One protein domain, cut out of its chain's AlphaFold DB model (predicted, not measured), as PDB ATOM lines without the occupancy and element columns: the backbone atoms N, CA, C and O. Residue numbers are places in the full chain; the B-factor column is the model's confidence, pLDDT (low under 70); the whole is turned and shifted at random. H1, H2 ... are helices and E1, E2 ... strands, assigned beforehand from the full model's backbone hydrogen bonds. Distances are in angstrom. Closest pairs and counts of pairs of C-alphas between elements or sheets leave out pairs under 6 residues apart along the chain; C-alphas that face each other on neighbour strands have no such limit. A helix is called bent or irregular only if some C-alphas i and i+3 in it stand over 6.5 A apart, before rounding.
ATOM      1  N   LEU A 605     -15.784 -33.258  -9.111       88.94
ATOM      2  CA  LEU A 605     -16.974 -33.704  -9.843       88.94
ATOM      3  C   LEU A 605     -16.793 -33.484 -11.344       88.94
ATOM      4  O   LEU A 605     -16.413 -32.389 -11.760       88.94
ATOM      5  N   VAL A 606     -17.149 -34.488 -12.141       88.38
ATOM      6  CA  VAL A 606     -17.322 -34.378 -13.590       88.38
ATOM      7  C   VAL A 606     -18.749 -34.777 -13.938       88.38
ATOM      8  O   VAL A 606     -19.276 -35.756 -13.423       88.38
ATOM      9  N   LEU A 607     -19.406 -33.993 -14.792       89.31
ATOM     10  CA  LEU A 607     -20.736 -34.322 -15.296       89.31
ATOM     11  C   LEU A 607     -20.658 -34.629 -16.785       89.31
ATOM     12  O   LEU A 607     -20.281 -33.760 -17.575       89.31
ATOM     13  N   GLU A 608     -21.080 -35.830 -17.164       88.50
ATOM     14  CA  GLU A 608     -21.100 -36.270 -18.558       88.50
ATOM     15  C   GLU A 608     -22.531 -36.481 -19.051       88.50
ATOM     16  O   GLU A 608     -23.409 -36.942 -18.318       88.50
ATOM     17  N   LEU A 609     -22.783 -36.115 -20.311       88.81
ATOM     18  CA  LEU A 609     -24.062 -36.364 -20.961       88.81
ATOM     19  C   LEU A 609     -24.025 -37.721 -21.657       88.81
ATOM     20  O   LEU A 609     -23.465 -37.867 -22.743       88.81
ATOM     21  N   GLU A 610     -24.724 -38.683 -21.082       86.81
ATOM     22  CA  GLU A 610     -24.909 -39.998 -21.668       86.81
ATOM     23  C   GLU A 610     -26.295 -40.139 -22.295       86.81
ATOM     24  O   GLU A 610     -27.208 -39.340 -22.072       86.81
ATOM     25  N   THR A 611     -26.460 -41.170 -23.117       84.31
ATOM     26  CA  THR A 611     -27.764 -41.566 -23.652       84.31
ATOM     27  C   THR A 611     -28.048 -42.977 -23.172       84.31
ATOM     28  O   THR A 611     -27.254 -43.876 -23.430       84.31
ATOM     29  N   ASP A 612     -29.141 -43.155 -22.436       78.75
ATOM     30  CA  ASP A 612     -29.527 -44.467 -21.925       78.75
ATOM     31  C   ASP A 612     -30.018 -45.402 -23.046       78.75
ATOM     32  O   ASP A 612     -30.224 -44.991 -24.191       78.75
ATOM     33  N   GLU A 613     -30.244 -46.675 -22.709       76.31
ATOM     34  CA  GLU A 613     -30.721 -47.713 -23.641       76.31
ATOM     35  C   GLU A 613     -32.066 -47.372 -24.309       76.31
ATOM     36  O   GLU A 613     -32.410 -47.935 -25.347       76.31
ATOM     37  N   LYS A 614     -32.830 -46.434 -23.733       75.62
ATOM     38  CA  LYS A 614     -34.117 -45.952 -24.252       75.62
ATOM     39  C   LYS A 614     -33.967 -44.675 -25.089       75.62
ATOM     40  O   LYS A 614     -34.971 -44.060 -25.442       75.62
ATOM     41  N   GLY A 615     -32.737 -44.257 -25.394       77.62
ATOM     42  CA  GLY A 615     -32.448 -43.055 -26.173       77.62
ATOM     43  C   GLY A 615     -32.620 -41.744 -25.395       77.62
ATOM     44  O   GLY A 615     -32.606 -40.672 -25.999       77.62
ATOM     45  N   ARG A 616     -32.787 -41.788 -24.066       80.81
ATOM     46  CA  ARG A 616     -32.962 -40.590 -23.232       80.81
ATOM     47  C   ARG A 616     -31.605 -40.050 -22.810       80.81
ATOM     48  O   ARG A 616     -30.754 -40.786 -22.321       80.81
ATOM     49  N   HIS A 617     -31.420 -38.741 -22.946       83.19
ATOM     50  CA  HIS A 617     -30.202 -38.081 -22.486       83.19
ATOM     51  C   HIS A 617     -30.218 -37.873 -20.965       83.19
ATOM     52  O   HIS A 617     -31.074 -37.143 -20.446       83.19
ATOM     53  N   VAL A 618     -29.254 -38.478 -20.273       83.25
ATOM     54  CA  VAL A 618     -29.084 -38.447 -18.816       83.25
ATOM     55  C   VAL A 618     -27.722 -37.844 -18.498       83.25
ATOM     56  O   VAL A 618     -26.742 -38.135 -19.173       83.25
ATOM     57  N   VAL A 619     -27.661 -36.981 -17.486       86.50
ATOM     58  CA  VAL A 619     -26.382 -36.492 -16.965       86.50
ATOM     59  C   VAL A 619     -25.941 -37.449 -15.867       86.50
ATOM     60  O   VAL A 619     -26.716 -37.681 -14.938       86.50
ATOM     61  N   ARG A 620     -24.743 -38.017 -15.982       84.88
ATOM     62  CA  ARG A 620     -24.161 -38.872 -14.946       84.88
ATOM     63  C   ARG A 620     -23.058 -38.122 -14.201       84.88
ATOM     64  O   ARG A 620     -22.241 -37.475 -14.858       84.88
ATOM     65  N   PRO A 621     -23.058 -38.166 -12.857       86.06
ATOM     66  CA  PRO A 621     -21.942 -37.670 -12.078       86.06
ATOM     67  C   PRO A 621     -20.843 -38.729 -12.019       86.06
ATOM     68  O   PRO A 621     -21.112 -39.891 -11.711       86.06
ATOM     69  N   ASP A 622     -19.619 -38.300 -12.276       84.50
ATOM     70  CA  ASP A 622     -18.409 -39.042 -11.967       84.50
ATOM     71  C   ASP A 622     -17.652 -38.307 -10.857       84.50
ATOM     72  O   ASP A 622     -17.489 -37.082 -10.886       84.50
ATOM     73  N   LEU A 623     -17.260 -39.059  -9.838       80.88
ATOM     74  CA  LEU A 623     -16.588 -38.563  -8.646       80.88
ATOM     75  C   LEU A 623     -15.470 -39.540  -8.293       80.88
ATOM     76  O   LEU A 623     -15.669 -40.748  -8.426       80.88
ATOM     77  N   PRO A 624     -14.339 -39.049  -7.758       77.38
ATOM     78  CA  PRO A 624     -13.319 -39.928  -7.211       77.38
ATOM     79  C   PRO A 624     -13.934 -40.906  -6.203       77.38
ATOM     80  O   PRO A 624     -14.772 -40.502  -5.378       77.38
ATOM     81  N   GLU A 625     -13.516 -42.173  -6.269       68.44
ATOM     82  CA  GLU A 625     -13.824 -43.153  -5.228       68.44
ATOM     83  C   GLU A 625     -13.354 -42.600  -3.882       68.44
ATOM     84  O   GLU A 625     -12.241 -42.087  -3.748       68.44
ATOM     85  N   GLN A 626     -14.236 -42.658  -2.892       66.06
ATOM     86  CA  GLN A 626     -13.905 -42.282  -1.529       66.06
ATOM     87  C   GLN A 626     -13.460 -43.532  -0.772       66.06
ATOM     88  O   GLN A 626     -14.068 -44.591  -0.928       66.06
ATOM     89  N   ASP A 627     -12.455 -43.392   0.096       62.72
ATOM     90  CA  ASP A 627     -12.225 -44.369   1.159       62.72
ATOM     91  C   ASP A 627     -13.473 -44.380   2.052       62.72
ATOM     92  O   ASP A 627     -13.702 -43.476   2.865       62.72
ATOM     93  N   ASP A 628     -14.334 -45.368   1.826       58.94
ATOM     94  CA  ASP A 628     -15.671 -45.455   2.398       58.94
ATOM     95  C   ASP A 628     -15.579 -45.861   3.880       58.94
ATOM     96  O   ASP A 628     -15.762 -47.013   4.270       58.94
ATOM     97  N   CYS A 629     -15.194 -44.908   4.732       64.81
ATOM     98  CA  CYS A 629     -15.093 -45.127   6.166       64.81
ATOM     99  C   CYS A 629     -16.489 -45.037   6.794       64.81
ATOM    100  O   CYS A 629     -17.104 -43.969   6.810       64.81
ATOM    101  N   GLU A 630     -16.968 -46.140   7.375       69.62
ATOM    102  CA  GLU A 630     -18.235 -46.205   8.126       69.62
ATOM    103  C   GLU A 630     -18.355 -45.109   9.200       69.62
ATOM    104  O   GLU A 630     -19.450 -44.629   9.495       69.62
ATOM    105  N   LEU A 631     -17.228 -44.644   9.750       72.19
ATOM    106  CA  LEU A 631     -17.199 -43.513  10.673       72.19
ATOM    107  C   LEU A 631     -17.714 -42.221  10.021       72.19
ATOM    108  O   LEU A 631     -18.537 -41.529  10.612       72.19
ATOM    109  N   SER A 632     -17.288 -41.914   8.794       80.62
ATOM    110  CA  SER A 632     -17.715 -40.712   8.070       80.62
ATOM    111  C   SER A 632     -19.226 -40.712   7.829       80.62
ATOM    112  O   SER A 632     -19.875 -39.692   8.051       80.62
ATOM    113  N   LYS A 633     -19.813 -41.865   7.472       82.25
ATOM    114  CA  LYS A 633     -21.271 -42.008   7.283       82.25
ATOM    115  C   LYS A 633     -22.050 -41.682   8.559       82.25
ATOM    116  O   LYS A 633     -23.053 -40.972   8.507       82.25
ATOM    117  N   ARG A 634     -21.561 -42.128   9.723       86.81
ATOM    118  CA  ARG A 634     -22.185 -41.824  11.024       86.81
ATOM    119  C   ARG A 634     -22.182 -40.326  11.331       86.81
ATOM    120  O   ARG A 634     -23.201 -39.805  11.771       86.81
ATOM    121  N   TYR A 635     -21.092 -39.613  11.058       89.88
ATOM    122  CA  TYR A 635     -21.048 -38.159  11.264       89.88
ATOM    123  C   TYR A 635     -21.871 -37.381  10.223       89.88
ATOM    124  O   TYR A 635     -22.502 -36.387  10.573       89.88
ATOM    125  N   LEU A 636     -21.947 -37.848   8.971       87.88
ATOM    126  CA  LEU A 636     -22.841 -37.257   7.966       87.88
ATOM    127  C   LEU A 636     -24.319 -37.387   8.365       87.88
ATOM    128  O   LEU A 636     -25.101 -36.466   8.136       87.88
ATOM    129  N   SER A 637     -24.691 -38.481   9.038       88.62
ATOM    130  CA  SER A 637     -26.065 -38.686   9.517       88.62
ATOM    131  C   SER A 637     -26.527 -37.659  10.565       88.62
ATOM    132  O   SER A 637     -27.726 -37.469  10.727       88.62
ATOM    133  N   VAL A 638     -25.607 -36.948  11.233       92.62
ATOM    134  CA  VAL A 638     -25.939 -35.908  12.229       92.62
ATOM    135  C   VAL A 638     -25.774 -34.476  11.714       92.62
ATOM    136  O   VAL A 638     -25.920 -33.529  12.488       92.62
ATOM    137  N   VAL A 639     -25.531 -34.285  10.413       93.00
ATOM    138  CA  VAL A 639     -25.512 -32.955   9.772       93.00
ATOM    139  C   VAL A 639     -26.769 -32.124  10.080       93.00
ATOM    140  O   VAL A 639     -26.608 -30.938  10.375       93.00
ATOM    141  N   PRO A 640     -27.999 -32.683  10.100       90.50
ATOM    142  CA  PRO A 640     -29.189 -31.920  10.483       90.50
ATOM    143  C   PRO A 640     -29.109 -31.342  11.901       90.50
ATOM    144  O   PRO A 640     -29.387 -30.161  12.109       90.50
ATOM    145  N   ALA A 641     -28.668 -32.152  12.870       89.19
ATOM    146  CA  ALA A 641     -28.467 -31.707  14.245       89.19
ATOM    147  C   ALA A 641     -27.377 -30.628  14.313       89.19
ATOM    148  O   ALA A 641     -27.572 -29.573  14.911       89.19
ATOM    149  N   ALA A 642     -26.248 -30.850  13.639       90.94
ATOM    150  CA  ALA A 642     -25.140 -29.904  13.594       90.94
ATOM    151  C   ALA A 642     -25.563 -28.544  13.018       90.94
ATOM    152  O   ALA A 642     -25.245 -27.504  13.600       90.94
ATOM    153  N   ALA A 643     -26.328 -28.547  11.921       89.38
ATOM    154  CA  ALA A 643     -26.862 -27.338  11.306       89.38
ATOM    155  C   ALA A 643     -27.708 -26.536  12.308       89.38
ATOM    156  O   ALA A 643     -27.450 -25.357  12.557       89.38
ATOM    157  N   LEU A 644     -28.672 -27.196  12.953       85.44
ATOM    158  CA  LEU A 644     -29.625 -26.560  13.869       85.44
ATOM    159  C   LEU A 644     -29.010 -26.128  15.216       85.44
ATOM    160  O   LEU A 644     -29.579 -25.274  15.902       85.44
ATOM    161  N   HIS A 645     -27.827 -26.652  15.561       81.88
ATOM    162  CA  HIS A 645     -27.074 -26.321  16.779       81.88
ATOM    163  C   HIS A 645     -25.803 -25.482  16.541       81.88
ATOM    164  O   HIS A 645     -24.960 -25.389  17.440       81.88
ATOM    165  N   GLY A 646     -25.686 -24.819  15.383       83.12
ATOM    166  CA  GLY A 646     -24.711 -23.741  15.164       83.12
ATOM    167  C   GLY A 646     -23.927 -23.795  13.854       83.12
ATOM    168  O   GLY A 646     -23.344 -22.781  13.492       83.12
ATOM    169  N   LEU A 647     -23.945 -24.920  13.129       90.94
ATOM    170  CA  LEU A 647     -23.176 -25.102  11.886       90.94
ATOM    171  C   LEU A 647     -23.984 -24.854  10.603       90.94
ATOM    172  O   LEU A 647     -23.558 -25.235   9.514       90.94
ATOM    173  N   LEU A 648     -25.179 -24.256  10.698       90.88
ATOM    174  CA  LEU A 648     -25.996 -23.964   9.516       90.88
ATOM    175  C   LEU A 648     -25.241 -23.121   8.466       90.88
ATOM    176  O   LEU A 648     -25.328 -23.475   7.290       90.88
ATOM    177  N   PRO A 649     -24.480 -22.065   8.825       91.38
ATOM    178  CA  PRO A 649     -23.695 -21.312   7.848       91.38
ATOM    179  C   PRO A 649     -22.672 -22.175   7.099       91.38
ATOM    180  O   PRO A 649     -22.582 -22.076   5.879       91.38
ATOM    181  N   GLU A 650     -21.946 -23.053   7.792       93.81
ATOM    182  CA  GLU A 650     -20.958 -23.952   7.189       93.81
ATOM    183  C   GLU A 650     -21.605 -25.002   6.280       93.81
ATOM    184  O   GLU A 650     -21.086 -25.283   5.199       93.81
ATOM    185  N   VAL A 651     -22.765 -25.542   6.668       94.00
ATOM    186  CA  VAL A 651     -23.540 -26.449   5.806       94.00
ATOM    187  C   VAL A 651     -23.994 -25.716   4.541       94.00
ATOM    188  O   VAL A 651     -23.803 -26.219   3.434       94.00
ATOM    189  N   LEU A 652     -24.546 -24.507   4.672       94.12
ATOM    190  CA  LEU A 652     -24.959 -23.700   3.521       94.12
ATOM    191  C   LEU A 652     -23.768 -23.322   2.628       94.12
ATOM    192  O   LEU A 652     -23.917 -23.272   1.408       94.12
ATOM    193  N   GLU A 653     -22.596 -23.067   3.204       94.88
ATOM    194  CA  GLU A 653     -21.375 -22.759   2.461       94.88
ATOM    195  C   GLU A 653     -20.850 -23.971   1.678       94.88
ATOM    196  O   GLU A 653     -20.520 -23.842   0.496       94.88
ATOM    197  N   ALA A 654     -20.838 -25.162   2.285       94.31
ATOM    198  CA  ALA A 654     -20.461 -26.396   1.598       94.31
ATOM    199  C   ALA A 654     -21.362 -26.647   0.376       94.31
ATOM    200  O   ALA A 654     -20.868 -26.853  -0.735       94.31
ATOM    201  N   PHE A 655     -22.683 -26.521   0.543       94.31
ATOM    202  CA  PHE A 655     -23.638 -26.667  -0.561       94.31
ATOM    203  C   PHE A 655     -23.480 -25.567  -1.619       94.31
ATOM    204  O   PHE A 655     -23.595 -25.854  -2.808       94.31
ATOM    205  N   ARG A 656     -23.134 -24.329  -1.236       95.75
ATOM    206  CA  ARG A 656     -22.841 -23.244  -2.189       95.75
ATOM    207  C   ARG A 656     -21.647 -23.573  -3.089       95.75
ATOM    208  O   ARG A 656     -21.706 -23.319  -4.294       95.75
ATOM    209  N   ARG A 657     -20.567 -24.126  -2.521       95.12
ATOM    210  CA  ARG A 657     -19.370 -24.550  -3.276       95.12
ATOM    211  C   ARG A 657     -19.709 -25.668  -4.261       95.12
ATOM    212  O   ARG A 657     -19.384 -25.556  -5.445       95.12
ATOM    213  N   ILE A 658     -20.428 -26.691  -3.792       93.06
ATOM    214  CA  ILE A 658     -20.892 -27.819  -4.611       93.06
ATOM    215  C   ILE A 658     -21.776 -27.319  -5.763       93.06
ATOM    216  O   ILE A 658     -21.533 -27.632  -6.931       93.06
ATOM    217  N   ASP A 659     -22.750 -26.462  -5.462       94.94
ATOM    218  CA  ASP A 659     -23.657 -25.871  -6.445       94.94
ATOM    219  C   ASP A 659     -22.930 -25.041  -7.503       94.94
ATOM    220  O   ASP A 659     -23.284 -25.097  -8.684       94.94
ATOM    221  N   GLY A 660     -21.897 -24.296  -7.100       94.50
ATOM    222  CA  GLY A 660     -21.035 -23.558  -8.020       94.50
ATOM    223  C   GLY A 660     -20.382 -24.478  -9.052       94.50
ATOM    224  O   GLY A 660     -20.378 -24.167 -10.248       94.50
ATOM    225  N   ARG A 661     -19.900 -25.650  -8.618       93.75
ATOM    226  CA  ARG A 661     -19.305 -26.652  -9.511       93.75
ATOM    227  C   ARG A 661     -20.335 -27.288 -10.442       93.75
ATOM    228  O   ARG A 661     -20.084 -27.383 -11.645       93.75
ATOM    229  N   ILE A 662     -21.507 -27.656  -9.923       92.69
ATOM    230  CA  ILE A 662     -22.622 -28.195 -10.722       92.69
ATOM    231  C   ILE A 662     -23.047 -27.190 -11.797       92.69
ATOM    232  O   ILE A 662     -23.247 -27.558 -12.958       92.69
ATOM    233  N   LEU A 663     -23.172 -25.911 -11.434       93.44
ATOM    234  CA  LEU A 663     -23.575 -24.850 -12.354       93.44
ATOM    235  C   LEU A 663     -22.535 -24.626 -13.459       93.44
ATOM    236  O   LEU A 663     -22.914 -24.481 -14.622       93.44
ATOM    237  N   ALA A 664     -21.242 -24.650 -13.121       93.25
ATOM    238  CA  ALA A 664     -20.163 -24.544 -14.101       93.25
ATOM    239  C   ALA A 664     -20.227 -25.677 -15.144       93.25
ATOM    240  O   ALA A 664     -20.159 -25.413 -16.346       93.25
ATOM    241  N   TYR A 665     -20.451 -26.924 -14.711       92.38
ATOM    242  CA  TYR A 665     -20.636 -28.047 -15.637       92.38
ATOM    243  C   TYR A 665     -21.925 -27.966 -16.438       92.38
ATOM    244  O   TYR A 665     -21.930 -28.307 -17.618       92.38
ATOM    245  N   ALA A 666     -23.025 -27.509 -15.840       91.06
ATOM    246  CA  ALA A 666     -24.268 -27.315 -16.576       91.06
ATOM    247  C   ALA A 666     -24.067 -26.364 -17.767       91.06
ATOM    248  O   ALA A 666     -24.593 -26.612 -18.854       91.06
ATOM    249  N   GLU A 667     -23.277 -25.306 -17.577       92.50
ATOM    250  CA  GLU A 667     -22.924 -24.347 -18.623       92.50
ATOM    251  C   GLU A 667     -21.934 -24.928 -19.648       92.50
ATOM    252  O   GLU A 667     -22.098 -24.735 -20.856       92.50
ATOM    253  N   GLN A 668     -20.957 -25.723 -19.202       92.38
ATOM    254  CA  GLN A 668     -20.057 -26.459 -20.093       92.38
ATOM    255  C   GLN A 668     -20.814 -27.473 -20.965       92.38
ATOM    256  O   GLN A 668     -20.572 -27.563 -22.165       92.38
ATOM    257  N   LEU A 669     -21.765 -28.217 -20.403       90.56
ATOM    258  CA  LEU A 669     -22.591 -29.163 -21.153       90.56
ATOM    259  C   LEU A 669     -23.491 -28.431 -22.153       90.56
ATOM    260  O   LEU A 669     -23.615 -28.866 -23.296       90.56
ATOM    261  N   ARG A 670     -24.066 -27.286 -21.755       90.44
ATOM    262  CA  ARG A 670     -24.883 -26.436 -22.633       90.44
ATOM    263  C   ARG A 670     -24.100 -25.916 -23.837       90.44
ATOM    264  O   ARG A 670     -24.643 -25.862 -24.936       90.44
ATOM    265  N   THR A 671     -22.849 -25.513 -23.630       90.88
ATOM    266  CA  THR A 671     -21.975 -25.009 -24.699       90.88
ATOM    267  C   THR A 671     -21.437 -26.139 -25.580       90.88
ATOM    268  O   THR A 671     -21.434 -26.003 -26.800       90.88
ATOM    269  N   THR A 672     -21.056 -27.274 -24.984       90.62
ATOM    270  CA  THR A 672     -20.515 -28.456 -25.685       90.62
ATOM    271  C   THR A 672     -21.573 -29.178 -26.527       90.62
ATOM    272  O   THR A 672     -21.269 -29.705 -27.593       90.62
ATOM    273  N   HIS A 673     -22.828 -29.174 -26.072       89.06
ATOM    274  CA  HIS A 673     -23.971 -29.796 -26.742       89.06
ATOM    275  C   HIS A 673     -25.016 -28.752 -27.151       89.06
ATOM    276  O   HIS A 673     -26.211 -28.919 -26.902       89.06
ATOM    277  N   ALA A 674     -24.567 -27.650 -27.760       85.19
ATOM    278  CA  ALA A 674     -25.433 -26.545 -28.181       85.19
ATOM    279  C   ALA A 674     -26.498 -26.958 -29.221       85.19
ATOM    280  O   ALA A 674     -27.518 -26.285 -29.372       85.19
ATOM    281  N   ASP A 675     -26.280 -28.074 -29.919       86.38
ATOM    282  CA  ASP A 675     -27.226 -28.714 -30.832       86.38
ATOM    283  C   ASP A 675     -28.425 -29.356 -30.106       86.38
ATOM    284  O   ASP A 675     -29.495 -29.530 -30.698       86.38
ATOM    285  N   LYS A 676     -28.291 -29.663 -28.810       84.38
ATOM    286  CA  LYS A 676     -29.320 -30.330 -28.007       84.38
ATOM    287  C   LYS A 676     -30.114 -29.327 -27.169       84.38
ATOM    288  O   LYS A 676     -29.598 -28.684 -26.258       84.38
ATOM    289  N   LYS A 677     -31.429 -29.251 -27.400       84.69
ATOM    290  CA  LYS A 677     -32.361 -28.409 -26.620       84.69
ATOM    291  C   LYS A 677     -32.732 -29.057 -25.278       84.69
ATOM    292  O   LYS A 677     -33.855 -29.522 -25.094       84.69
ATOM    293  N   LEU A 678     -31.783 -29.115 -24.343       85.88
ATOM    294  CA  LEU A 678     -31.970 -29.709 -23.015       85.88
ATOM    295  C   LEU A 678     -31.896 -28.654 -21.902       85.88
ATOM    296  O   LEU A 678     -31.111 -27.711 -21.952       85.88
ATOM    297  N   ALA A 679     -32.671 -28.857 -20.835       86.44
ATOM    298  CA  ALA A 679     -32.550 -28.100 -19.590       86.44
ATOM    299  C   ALA A 679     -31.328 -28.590 -18.786       86.44
ATOM    300  O   ALA A 679     -31.477 -29.361 -17.834       86.44
ATOM    301  N   PHE A 680     -30.120 -28.206 -19.214       88.31
ATOM    302  CA  PHE A 680     -28.853 -28.700 -18.655       88.31
ATOM    303  C   PHE A 680     -28.688 -28.396 -17.166       88.31
ATOM    304  O   PHE A 680     -28.335 -29.301 -16.417       88.31
ATOM    305  N   ARG A 681     -29.043 -27.185 -16.711       88.69
ATOM    306  CA  ARG A 681     -29.025 -26.826 -15.279       88.69
ATOM    307  C   ARG A 681     -29.877 -27.790 -14.455       88.69
ATOM    308  O   ARG A 681     -29.367 -28.423 -13.542       88.69
ATOM    309  N   LYS A 682     -31.145 -27.982 -14.834       86.81
ATOM    310  CA  LYS A 682     -32.048 -28.926 -14.156       86.81
ATOM    311  C   LYS A 682     -31.449 -30.335 -14.108       86.81
ATOM    312  O   LYS A 682     -31.438 -30.951 -13.050       86.81
ATOM    313  N   ARG A 683     -30.936 -30.846 -15.232       88.31
ATOM    314  CA  ARG A 683     -30.364 -32.202 -15.307       88.31
ATOM    315  C   ARG A 683     -29.115 -32.365 -14.439       88.31
ATOM    316  O   ARG A 683     -29.026 -33.360 -13.737       88.31
ATOM    317  N   ALA A 684     -28.209 -31.390 -14.449       89.62
ATOM    318  CA  ALA A 684     -26.979 -31.411 -13.661       89.62
ATOM    319  C   ALA A 684     -27.258 -31.456 -12.150       89.62
ATOM    320  O   ALA A 684     -26.742 -32.321 -11.450       89.62
ATOM    321  N   PHE A 685     -28.144 -30.585 -11.656       90.38
ATOM    322  CA  PHE A 685     -28.532 -30.572 -10.244       90.38
ATOM    323  C   PHE A 685     -29.240 -31.864  -9.820       90.38
ATOM    324  O   PHE A 685     -28.929 -32.430  -8.775       90.38
ATOM    325  N   ASN A 686     -30.165 -32.370 -10.643       87.38
ATOM    326  CA  ASN A 686     -30.862 -33.617 -10.332       87.38
ATOM    327  C   ASN A 686     -29.935 -34.841 -10.379       87.38
ATOM    328  O   ASN A 686     -30.186 -35.780  -9.633       87.38
ATOM    329  N   ALA A 687     -28.875 -34.828 -11.194       85.88
ATOM    330  CA  ALA A 687     -27.888 -35.906 -11.245       85.88
ATOM    331  C   ALA A 687     -27.107 -36.059  -9.929       85.88
ATOM    332  O   ALA A 687     -26.743 -37.174  -9.576       85.88
ATOM    333  N   VAL A 688     -26.879 -34.958  -9.203       87.06
ATOM    334  CA  VAL A 688     -26.126 -34.955  -7.939       87.06
ATOM    335  C   VAL A 688     -27.022 -35.159  -6.717       87.06
ATOM    336  O   VAL A 688     -26.662 -35.903  -5.814       87.06
ATOM    337  N   TYR A 689     -28.179 -34.496  -6.670       87.06
ATOM    338  CA  TYR A 689     -29.009 -34.457  -5.463       87.06
ATOM    339  C   TYR A 689     -30.136 -35.499  -5.425       87.06
ATOM    340  O   TYR A 689     -30.720 -35.691  -4.363       87.06
ATOM    341  N   SER A 690     -30.503 -36.132  -6.547       78.56
ATOM    342  CA  SER A 690     -31.593 -37.130  -6.568       78.56
ATOM    343  C   SER A 690     -31.100 -38.528  -6.197       78.56
ATOM    344  O   SER A 690     -29.898 -38.768  -6.152       78.56
ATOM    345  N   SER A 691     -32.035 -39.463  -5.964       62.44
ATOM    346  CA  SER A 691     -31.722 -40.867  -5.656       62.44
ATOM    347  C   SER A 691     -30.677 -41.421  -6.639       62.44
ATOM    348  O   SER A 691     -30.938 -41.433  -7.850       62.44
ATOM    349  N   PRO A 692     -29.494 -41.845  -6.158       53.19
ATOM    350  CA  PRO A 692     -28.426 -42.232  -7.058       53.19
ATOM    351  C   PRO A 692     -28.766 -43.557  -7.741       53.19
ATOM    352  O   PRO A 692     -28.983 -44.571  -7.084       53.19
ATOM    353  N   GLY A 693     -28.732 -43.579  -9.073       46.62
ATOM    354  CA  GLY A 693     -28.575 -44.832  -9.821       46.62
ATOM    355  C   GLY A 693     -27.149 -45.404  -9.732       46.62
ATOM    356  O   GLY A 693     -26.913 -46.511 -10.206       46.62
ATOM    357  N   VAL A 694     -26.202 -44.651  -9.151       50.34
ATOM    358  CA  VAL A 694     -24.762 -44.952  -9.059       50.34
ATOM    359  C   VAL A 694     -24.265 -44.638  -7.641       50.34
ATOM    360  O   VAL A 694     -24.571 -43.580  -7.107       50.34
ATOM    361  N   ILE A 695     -23.482 -45.538  -7.039       54.09
ATOM    362  CA  ILE A 695     -23.036 -45.490  -5.627       54.09
ATOM    363  C   ILE A 695     -22.218 -44.221  -5.277       54.09
ATOM    364  O   ILE A 695     -22.204 -43.808  -4.124       54.09
ATOM    365  N   LEU A 696     -21.584 -43.574  -6.261       55.88
ATOM    366  CA  LEU A 696     -20.540 -42.553  -6.070       55.88
ATOM    367  C   LEU A 696     -21.007 -41.179  -5.542       55.88
ATOM    368  O   LEU A 696     -20.158 -40.418  -5.091       55.88
ATOM    369  N   ALA A 697     -22.306 -40.854  -5.584       58.53
ATOM    370  CA  ALA A 697     -22.865 -39.560  -5.141       58.53
ATOM    371  C   ALA A 697     -23.896 -39.708  -4.000       58.53
ATOM    372  O   ALA A 697     -24.871 -38.958  -3.912       58.53
ATOM    373  N   ARG A 698     -23.738 -40.738  -3.162       74.56
ATOM    374  CA  ARG A 698     -24.739 -41.134  -2.162       74.56
ATOM    375  C   ARG A 698     -24.811 -40.190  -0.957       74.56
ATOM    376  O   ARG A 698     -25.874 -40.075  -0.358       74.56
ATOM    377  N   GLU A 699     -23.748 -39.454  -0.650       83.12
ATOM    378  CA  GLU A 699     -23.650 -38.593   0.535       83.12
ATOM    379  C   GLU A 699     -24.712 -37.491   0.544       83.12
ATOM    380  O   GLU A 699     -25.321 -37.224   1.577       83.12
ATOM    381  N   MET A 700     -24.986 -36.878  -0.614       85.19
ATOM    382  CA  MET A 700     -26.031 -35.853  -0.733       85.19
ATOM    383  C   MET A 700     -27.417 -36.421  -0.430       85.19
ATOM    384  O   MET A 700     -28.227 -35.772   0.233       85.19
ATOM    385  N   PHE A 701     -27.683 -37.641  -0.897       80.06
ATOM    386  CA  PHE A 701     -28.924 -38.346  -0.611       80.06
ATOM    387  C   PHE A 701     -29.008 -38.741   0.870       80.06
ATOM    388  O   PHE A 701     -30.041 -38.519   1.495       80.06
ATOM    389  N   ASP A 702     -27.925 -39.255   1.456       81.44
ATOM    390  CA  ASP A 702     -27.884 -39.651   2.868       81.44
ATOM    391  C   ASP A 702     -28.103 -38.443   3.802       81.44
ATOM    392  O   ASP A 702     -28.881 -38.542   4.750       81.44
ATOM    393  N   ILE A 703     -27.519 -37.271   3.500       88.00
ATOM    394  CA  ILE A 703     -27.775 -36.021   4.244       88.00
ATOM    395  C   ILE A 703     -29.255 -35.618   4.139       88.00
ATOM    396  O   ILE A 703     -29.871 -35.259   5.143       88.00
ATOM    397  N   GLN A 704     -29.861 -35.693   2.948       84.56
ATOM    398  CA  GLN A 704     -31.288 -35.386   2.780       84.56
ATOM    399  C   GLN A 704     -32.182 -36.344   3.581       84.56
ATOM    400  O   GLN A 704     -33.152 -35.906   4.202       84.56
ATOM    401  N   GLN A 705     -31.864 -37.641   3.586       81.88
ATOM    402  CA  GLN A 705     -32.604 -38.625   4.378       81.88
ATOM    403  C   GLN A 705     -32.430 -38.402   5.879       81.88
ATOM    404  O   GLN A 705     -33.388 -38.572   6.637       81.88
ATOM    405  N   ALA A 706     -31.244 -37.964   6.306       85.50
ATOM    406  CA  ALA A 706     -31.002 -37.571   7.685       85.50
ATOM    407  C   ALA A 706     -31.904 -36.398   8.099       85.50
ATOM    408  O   ALA A 706     -32.532 -36.479   9.150       85.50
ATOM    409  N   PHE A 707     -32.052 -35.353   7.270       86.44
ATOM    410  CA  PHE A 707     -32.981 -34.246   7.563       86.44
ATOM    411  C   PHE A 707     -34.428 -34.728   7.700       86.44
ATOM    412  O   PHE A 707     -35.109 -34.361   8.651       86.44
ATOM    413  N   ARG A 708     -34.883 -35.604   6.793       79.38
ATOM    414  CA  ARG A 708     -36.233 -36.193   6.854       79.38
ATOM    415  C   ARG A 708     -36.464 -37.053   8.089       79.38
ATOM    416  O   ARG A 708     -37.612 -37.250   8.456       79.38
ATOM    417  N   SER A 709     -35.396 -37.592   8.672       78.12
ATOM    418  CA  SER A 709     -35.449 -38.494   9.824       78.12
ATOM    419  C   SER A 709     -35.149 -37.789  11.153       78.12
ATOM    420  O   SER A 709     -35.172 -38.430  12.205       78.12
ATOM    421  N   TYR A 710     -34.842 -36.489  11.124       82.31
ATOM    422  CA  TYR A 710     -34.425 -35.729  12.293       82.31
ATOM    423  C   TYR A 710     -35.541 -34.817  12.803       82.31
ATOM    424  O   TYR A 710     -36.025 -33.937  12.093       82.31
ATOM    425  N   TRP A 711     -35.883 -34.988  14.082       72.75
ATOM    426  CA  TRP A 711     -36.819 -34.134  14.809       72.75
ATOM    427  C   TRP A 711     -36.096 -33.472  15.991       72.75
ATOM    428  O   TRP A 711     -35.876 -34.134  17.012       72.75
ATOM    429  N   PRO A 712     -35.678 -32.195  15.866       69.06
ATOM    430  CA  PRO A 712     -34.941 -31.476  16.896       69.06
ATOM    431  C   PRO A 712     -35.755 -31.348  18.182       69.06
ATOM    432  O   PRO A 712     -36.946 -31.039  18.163       69.06
ATOM    433  N   LYS A 713     -35.078 -31.528  19.320       61.12
ATOM    434  CA  LYS A 713     -35.645 -31.257  20.653       61.12
ATOM    435  C   LYS A 713     -35.542 -29.782  21.037       61.12
ATOM    436  O   LYS A 713     -36.354 -29.286  21.809       61.12
ATOM    437  N   SER A 714     -34.548 -29.090  20.494       60.00
ATOM    438  CA  SER A 714     -34.350 -27.649  20.608       60.00
ATOM    439  C   SER A 714     -33.669 -27.133  19.340       60.00
ATOM    440  O   SER A 714     -33.113 -27.902  18.557       60.00
ATOM    441  N   THR A 715     -33.743 -25.831  19.081       65.38
ATOM    442  CA  THR A 715     -33.094 -25.205  17.921       65.38
ATOM    443  C   THR A 715     -32.533 -23.853  18.324       65.38
ATOM    444  O   THR A 715     -33.138 -23.140  19.123       65.38
ATOM    445  N   SER A 716     -31.379 -23.492  17.765       68.88
ATOM    446  CA  SER A 716     -30.817 -22.156  17.947       68.88
ATOM    447  C   SER A 716     -31.715 -21.081  17.307       68.88
ATOM    448  O   SER A 716     -32.002 -21.177  16.109       68.88
ATOM    449  N   PRO A 717     -32.095 -20.005  18.028       71.19
ATOM    450  CA  PRO A 717     -32.813 -18.867  17.443       71.19
ATOM    451  C   PRO A 717     -32.096 -18.263  16.227       71.19
ATOM    452  O   PRO A 717     -32.736 -17.802  15.284       71.19
ATOM    453  N   ALA A 718     -30.759 -18.316  16.209       76.38
ATOM    454  CA  ALA A 718     -29.963 -17.864  15.074       76.38
ATOM    455  C   ALA A 718     -30.187 -18.735  13.827       76.38
ATOM    456  O   ALA A 718     -30.280 -18.203  12.723       76.38
ATOM    457  N   ALA A 719     -30.321 -20.056  13.992       79.31
ATOM    458  CA  ALA A 719     -30.617 -20.958  12.880       79.31
ATOM    459  C   ALA A 719     -32.011 -20.673  12.300       79.31
ATOM    460  O   ALA A 719     -32.149 -20.565  11.084       79.31
ATOM    461  N   VAL A 720     -33.018 -20.458  13.156       78.62
ATOM    462  CA  VAL A 720     -34.375 -20.070  12.724       78.62
ATOM    463  C   VAL A 720     -34.342 -18.779  11.904       78.62
ATOM    464  O   VAL A 720     -34.904 -18.738  10.811       78.62
ATOM    465  N   LEU A 721     -33.625 -17.756  12.376       80.88
ATOM    466  CA  LEU A 721     -33.501 -16.480  11.669       80.88
ATOM    467  C   LEU A 721     -32.824 -16.636  10.298       80.88
ATOM    468  O   LEU A 721     -33.272 -16.055   9.311       80.88
ATOM    469  N   VAL A 722     -31.759 -17.440  10.207       84.25
ATOM    470  CA  VAL A 722     -31.081 -17.728   8.930       84.25
ATOM    471  C   VAL A 722     -32.024 -18.432   7.953       84.25
ATOM    472  O   VAL A 722     -32.059 -18.066   6.778       84.25
ATOM    473  N   LEU A 723     -32.822 -19.395   8.421       86.19
ATOM    474  CA  LEU A 723     -33.793 -20.108   7.586       86.19
ATOM    475  C   LEU A 723     -34.936 -19.193   7.127       86.19
ATOM    476  O   LEU A 723     -35.298 -19.215   5.953       86.19
ATOM    477  N   GLN A 724     -35.456 -18.338   8.012       81.50
ATOM    478  CA  GLN A 724     -36.459 -17.329   7.658       81.50
ATOM    479  C   GLN A 724     -35.928 -16.355   6.602       81.50
ATOM    480  O   GLN A 724     -36.622 -16.074   5.624       81.50
ATOM    481  N   ASN A 725     -34.683 -15.896   6.745       83.25
ATOM    482  CA  ASN A 725     -34.037 -15.043   5.749       83.25
ATOM    483  C   ASN A 725     -33.883 -15.771   4.406       83.25
ATOM    484  O   ASN A 725     -34.182 -15.192   3.362       83.25
ATOM    485  N   ALA A 726     -33.485 -17.048   4.428       85.94
ATOM    486  CA  ALA A 726     -33.342 -17.855   3.219       85.94
ATOM    487  C   ALA A 726     -34.665 -18.021   2.458       85.94
ATOM    488  O   ALA A 726     -34.687 -17.919   1.233       85.94
ATOM    489  N   LEU A 727     -35.775 -18.222   3.173       86.12
ATOM    490  CA  LEU A 727     -37.100 -18.336   2.559       86.12
ATOM    491  C   LEU A 727     -37.707 -16.978   2.169       86.12
ATOM    492  O   LEU A 727     -38.491 -16.922   1.227       86.12
ATOM    493  N   SER A 728     -37.334 -15.883   2.836       85.75
ATOM    494  CA  SER A 728     -37.816 -14.530   2.499       85.75
ATOM    495  C   SER A 728     -37.114 -13.939   1.270       85.75
ATOM    496  O   SER A 728     -37.709 -13.158   0.528       85.75
ATOM    497  N   ALA A 729     -35.858 -14.321   1.025       88.56
ATOM    498  CA  ALA A 729     -35.060 -13.861  -0.112       88.56
ATOM    499  C   ALA A 729     -34.426 -15.040  -0.878       88.56
ATOM    500  O   ALA A 729     -33.205 -15.109  -1.027       88.56
ATOM    501  N   PRO A 730     -35.227 -15.968  -1.437       89.12
ATOM    502  CA  PRO A 730     -34.708 -17.223  -1.983       89.12
ATOM    503  C   PRO A 730     -33.796 -17.034  -3.207       89.12
ATOM    504  O   PRO A 730     -33.039 -17.930  -3.561       89.12
ATOM    505  N   LYS A 731     -33.825 -15.860  -3.851       89.88
ATOM    506  CA  LYS A 731     -32.973 -15.526  -5.005       89.88
ATOM    507  C   LYS A 731     -31.498 -15.340  -4.649       89.88
ATOM    508  O   LYS A 731     -30.663 -15.456  -5.544       89.88
ATOM    509  N   ASP A 732     -31.192 -15.070  -3.384       91.94
ATOM    510  CA  ASP A 732     -29.821 -14.862  -2.909       91.94
ATOM    511  C   ASP A 732     -29.104 -16.190  -2.606       91.94
ATOM    512  O   ASP A 732     -27.907 -16.206  -2.313       91.94
ATOM    513  N   PHE A 733     -29.818 -17.315  -2.716       93.69
ATOM    514  CA  PHE A 733     -29.341 -18.647  -2.371       93.69
ATOM    515  C   PHE A 733     -29.306 -19.578  -3.588       93.69
ATOM    516  O   PHE A 733     -30.068 -19.459  -4.550       93.69
ATOM    517  N   THR A 734     -28.388 -20.538  -3.547       94.25
ATOM    518  CA  THR A 734     -28.241 -21.577  -4.576       94.25
ATOM    519  C   THR A 734     -29.252 -22.728  -4.371       94.25
ATOM    520  O   THR A 734     -29.768 -22.898  -3.264       94.25
ATOM    521  N   PRO A 735     -29.606 -23.520  -5.407       93.56
ATOM    522  CA  PRO A 735     -30.628 -24.571  -5.295       93.56
ATOM    523  C   PRO A 735     -30.424 -25.587  -4.158       93.56
ATOM    524  O   PRO A 735     -31.390 -25.980  -3.507       93.56
ATOM    525  N   GLY A 736     -29.188 -26.011  -3.912       92.44
ATOM    526  CA  GLY A 736     -28.789 -26.900  -2.826       92.44
ATOM    527  C   GLY A 736     -28.890 -26.230  -1.457       92.44
ATOM    528  O   GLY A 736     -29.384 -26.846  -0.516       92.44
ATOM    529  N   GLN A 737     -28.531 -24.946  -1.345       94.50
ATOM    530  CA  GLN A 737     -28.764 -24.170  -0.118       94.50
ATOM    531  C   GLN A 737     -30.258 -24.069   0.214       94.50
ATOM    532  O   GLN A 737     -30.645 -24.241   1.366       94.50
ATOM    533  N   LEU A 738     -31.102 -23.841  -0.794       94.44
ATOM    534  CA  LEU A 738     -32.556 -23.801  -0.624       94.44
ATOM    535  C   LEU A 738     -33.127 -25.171  -0.249       94.44
ATOM    536  O   LEU A 738     -34.010 -25.253   0.598       94.44
ATOM    537  N   LEU A 739     -32.593 -26.255  -0.815       93.12
ATOM    538  CA  LEU A 739     -32.933 -27.615  -0.402       93.12
ATOM    539  C   LEU A 739     -32.614 -27.860   1.080       93.12
ATOM    540  O   LEU A 739     -33.473 -28.385   1.789       93.12
ATOM    541  N   VAL A 740     -31.429 -27.467   1.558       92.44
ATOM    542  CA  VAL A 740     -31.078 -27.552   2.987       92.44
ATOM    543  C   VAL A 740     -32.022 -26.693   3.819       92.44
ATOM    544  O   VAL A 740     -32.530 -27.169   4.828       92.44
ATOM    545  N   ALA A 741     -32.306 -25.461   3.387       91.00
ATOM    546  CA  ALA A 741     -33.163 -24.546   4.128       91.00
ATOM    547  C   ALA A 741     -34.588 -25.095   4.308       91.00
ATOM    548  O   ALA A 741     -35.080 -25.146   5.430       91.00
ATOM    549  N   VAL A 742     -35.227 -25.574   3.234       90.56
ATOM    550  CA  VAL A 742     -36.575 -26.169   3.307       90.56
ATOM    551  C   VAL A 742     -36.554 -27.477   4.109       90.56
ATOM    552  O   VAL A 742     -37.456 -27.717   4.907       90.56
ATOM    553  N   SER A 743     -35.508 -28.300   3.965       89.94
ATOM    554  CA  SER A 743     -35.373 -29.552   4.730       89.94
ATOM    555  C   SER A 743     -35.219 -29.296   6.231       89.94
ATOM    556  O   SER A 743     -35.888 -29.943   7.028       89.94
ATOM    557  N   ALA A 744     -34.388 -28.324   6.617       87.44
ATOM    558  CA  ALA A 744     -34.221 -27.900   8.003       87.44
ATOM    559  C   ALA A 744     -35.499 -27.265   8.565       87.44
ATOM    560  O   ALA A 744     -35.823 -27.473   9.729       87.44
ATOM    561  N   TYR A 745     -36.249 -26.534   7.735       83.38
ATOM    562  CA  TYR A 745     -37.527 -25.951   8.132       83.38
ATOM    563  C   TYR A 745     -38.591 -27.029   8.408       83.38
ATOM    564  O   TYR A 745     -39.332 -26.926   9.381       83.38
ATOM    565  N   ASN A 746     -38.616 -28.113   7.624       82.00
ATOM    566  CA  ASN A 746     -39.492 -29.269   7.865       82.00
ATOM    567  C   ASN A 746     -39.189 -30.032   9.159       82.00
ATOM    568  O   ASN A 746     -40.047 -30.770   9.642       82.00
ATOM    569  N   CYS A 747     -37.997 -29.863   9.736       78.62
ATOM    570  CA  CYS A 747     -37.683 -30.427  11.042       78.62
ATOM    571  C   CYS A 747     -38.448 -29.719  12.181       78.62
ATOM    572  O   CYS A 747     -38.584 -30.285  13.265       78.62
ATOM    573  N   PHE A 748     -38.951 -28.494  11.981       71.56
ATOM    574  CA  PHE A 748     -39.652 -27.750  13.029       71.56
ATOM    575  C   PHE A 748     -41.062 -28.283  13.300       71.56
ATOM    576  O   PHE A 748     -41.804 -28.685  12.403       71.56
ATOM    577  N   GLY A 749     -41.440 -28.287  14.581       54.31
ATOM    578  CA  GLY A 749     -42.762 -28.715  15.023       54.31
ATOM    579  C   GLY A 749     -43.877 -27.781  14.537       54.31
ATOM    580  O   GLY A 749     -43.680 -26.579  14.366       54.31
TER     581      GLY A 749
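AT A GLANCE: This is residues 605 to 749 of the 1120 residues of the protein "NERD domain-containing protein" of Ralstonia sp. NT80 (UniProt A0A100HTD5). A hairpin of two strands, E1 and E2, sits with H3 beside the far half of a long helix arm, H2b; at the arm's near end H6 packs on it, with H4 and H5 on H6, and the short arm H2a folds back from H2b to reach H4 and H5. H1 packs on H4 alone. The 145 printed residues hold two antiparallel strands, then six helices, H1 to H6, and the class is mostly helix. The whole is compact, with a radius of gyration of the C-alphas of 16.6 A and spans of 51 by 37 by 23 A.

IN THESE COORDINATES: Find C-alpha 606 at (-17.322, -34.378, -13.590), where E1 begins; it runs 16.2 A to residue 611, and E2, residues 617 to 622, measures 15.8 A. H1 is residues 630 to 636. H2, residues 639 to 672, was assigned as one helix by its hydrogen bonds but is bent: C-alphas 646 and 649 are 7.8 A apart. Its arms are H2a, residues 639 to 646, and H2b, residues 649 to 672, 34.4 A long, ending at (-20.515, -28.456, -25.685). H3 is residues 680 to 689, 14.4 A. H4, residues 695 to 709, 21.0 A, is irregular, with C-alphas 696 and 699 8.3 A apart. H5, residues 717 to 728, measures 16.3 A, and H6, residues 735 to 746, 16.5 A, ending at (-39.492, -29.269, 7.865).

HOW THE PARTS SIT: Start at the hairpin E1 and E2, where N 608 and O 620 are 3.1 A apart and N 610 and O 618 2.8 A, within hydrogen-bond range. The closest C-alphas of E2 and H3, Val 619 and Ala 687, are 5.9 A apart; those of E1 and H2b, Leu 607 and Tyr 665, 6.3 A. H2b and H3 are a helical hairpin and touch at Ala 666 and Arg 681, 5.0 A, through residues 659 to 670 of H2b alone, at a steep tilt of 42 degrees. H2b touches H6 with residues 652 to 659 alone, closest at Leu 652 and Gln 737, 5.3 A. H4 touches H6 with residues 704 to 708 alone, closest at Phe 707 and Ser 743, 6.0 A, at a shallow tilt of 31 degrees, the same way. H5 touches H6 with residues 723 to 727 alone, closest at Leu 723 and Ala 741, 5.7 A. H1 touches H4, closest at Leu 636 and Ile 703, 6.3 A. Every O i to N i+4 pair is within hydrogen-bond range in H1, H2a, H2b, H3, H5 and H6; in H4, 8 of 11.

THE WHOLE: The C-alphas farthest apart, Asp 675 and Lys 713, are 52.2 A apart. The printed part has no cut and no long link. Look for pLDDT under 70 at residues 625 to 630, 691 to 697, 712 to 716 and 749.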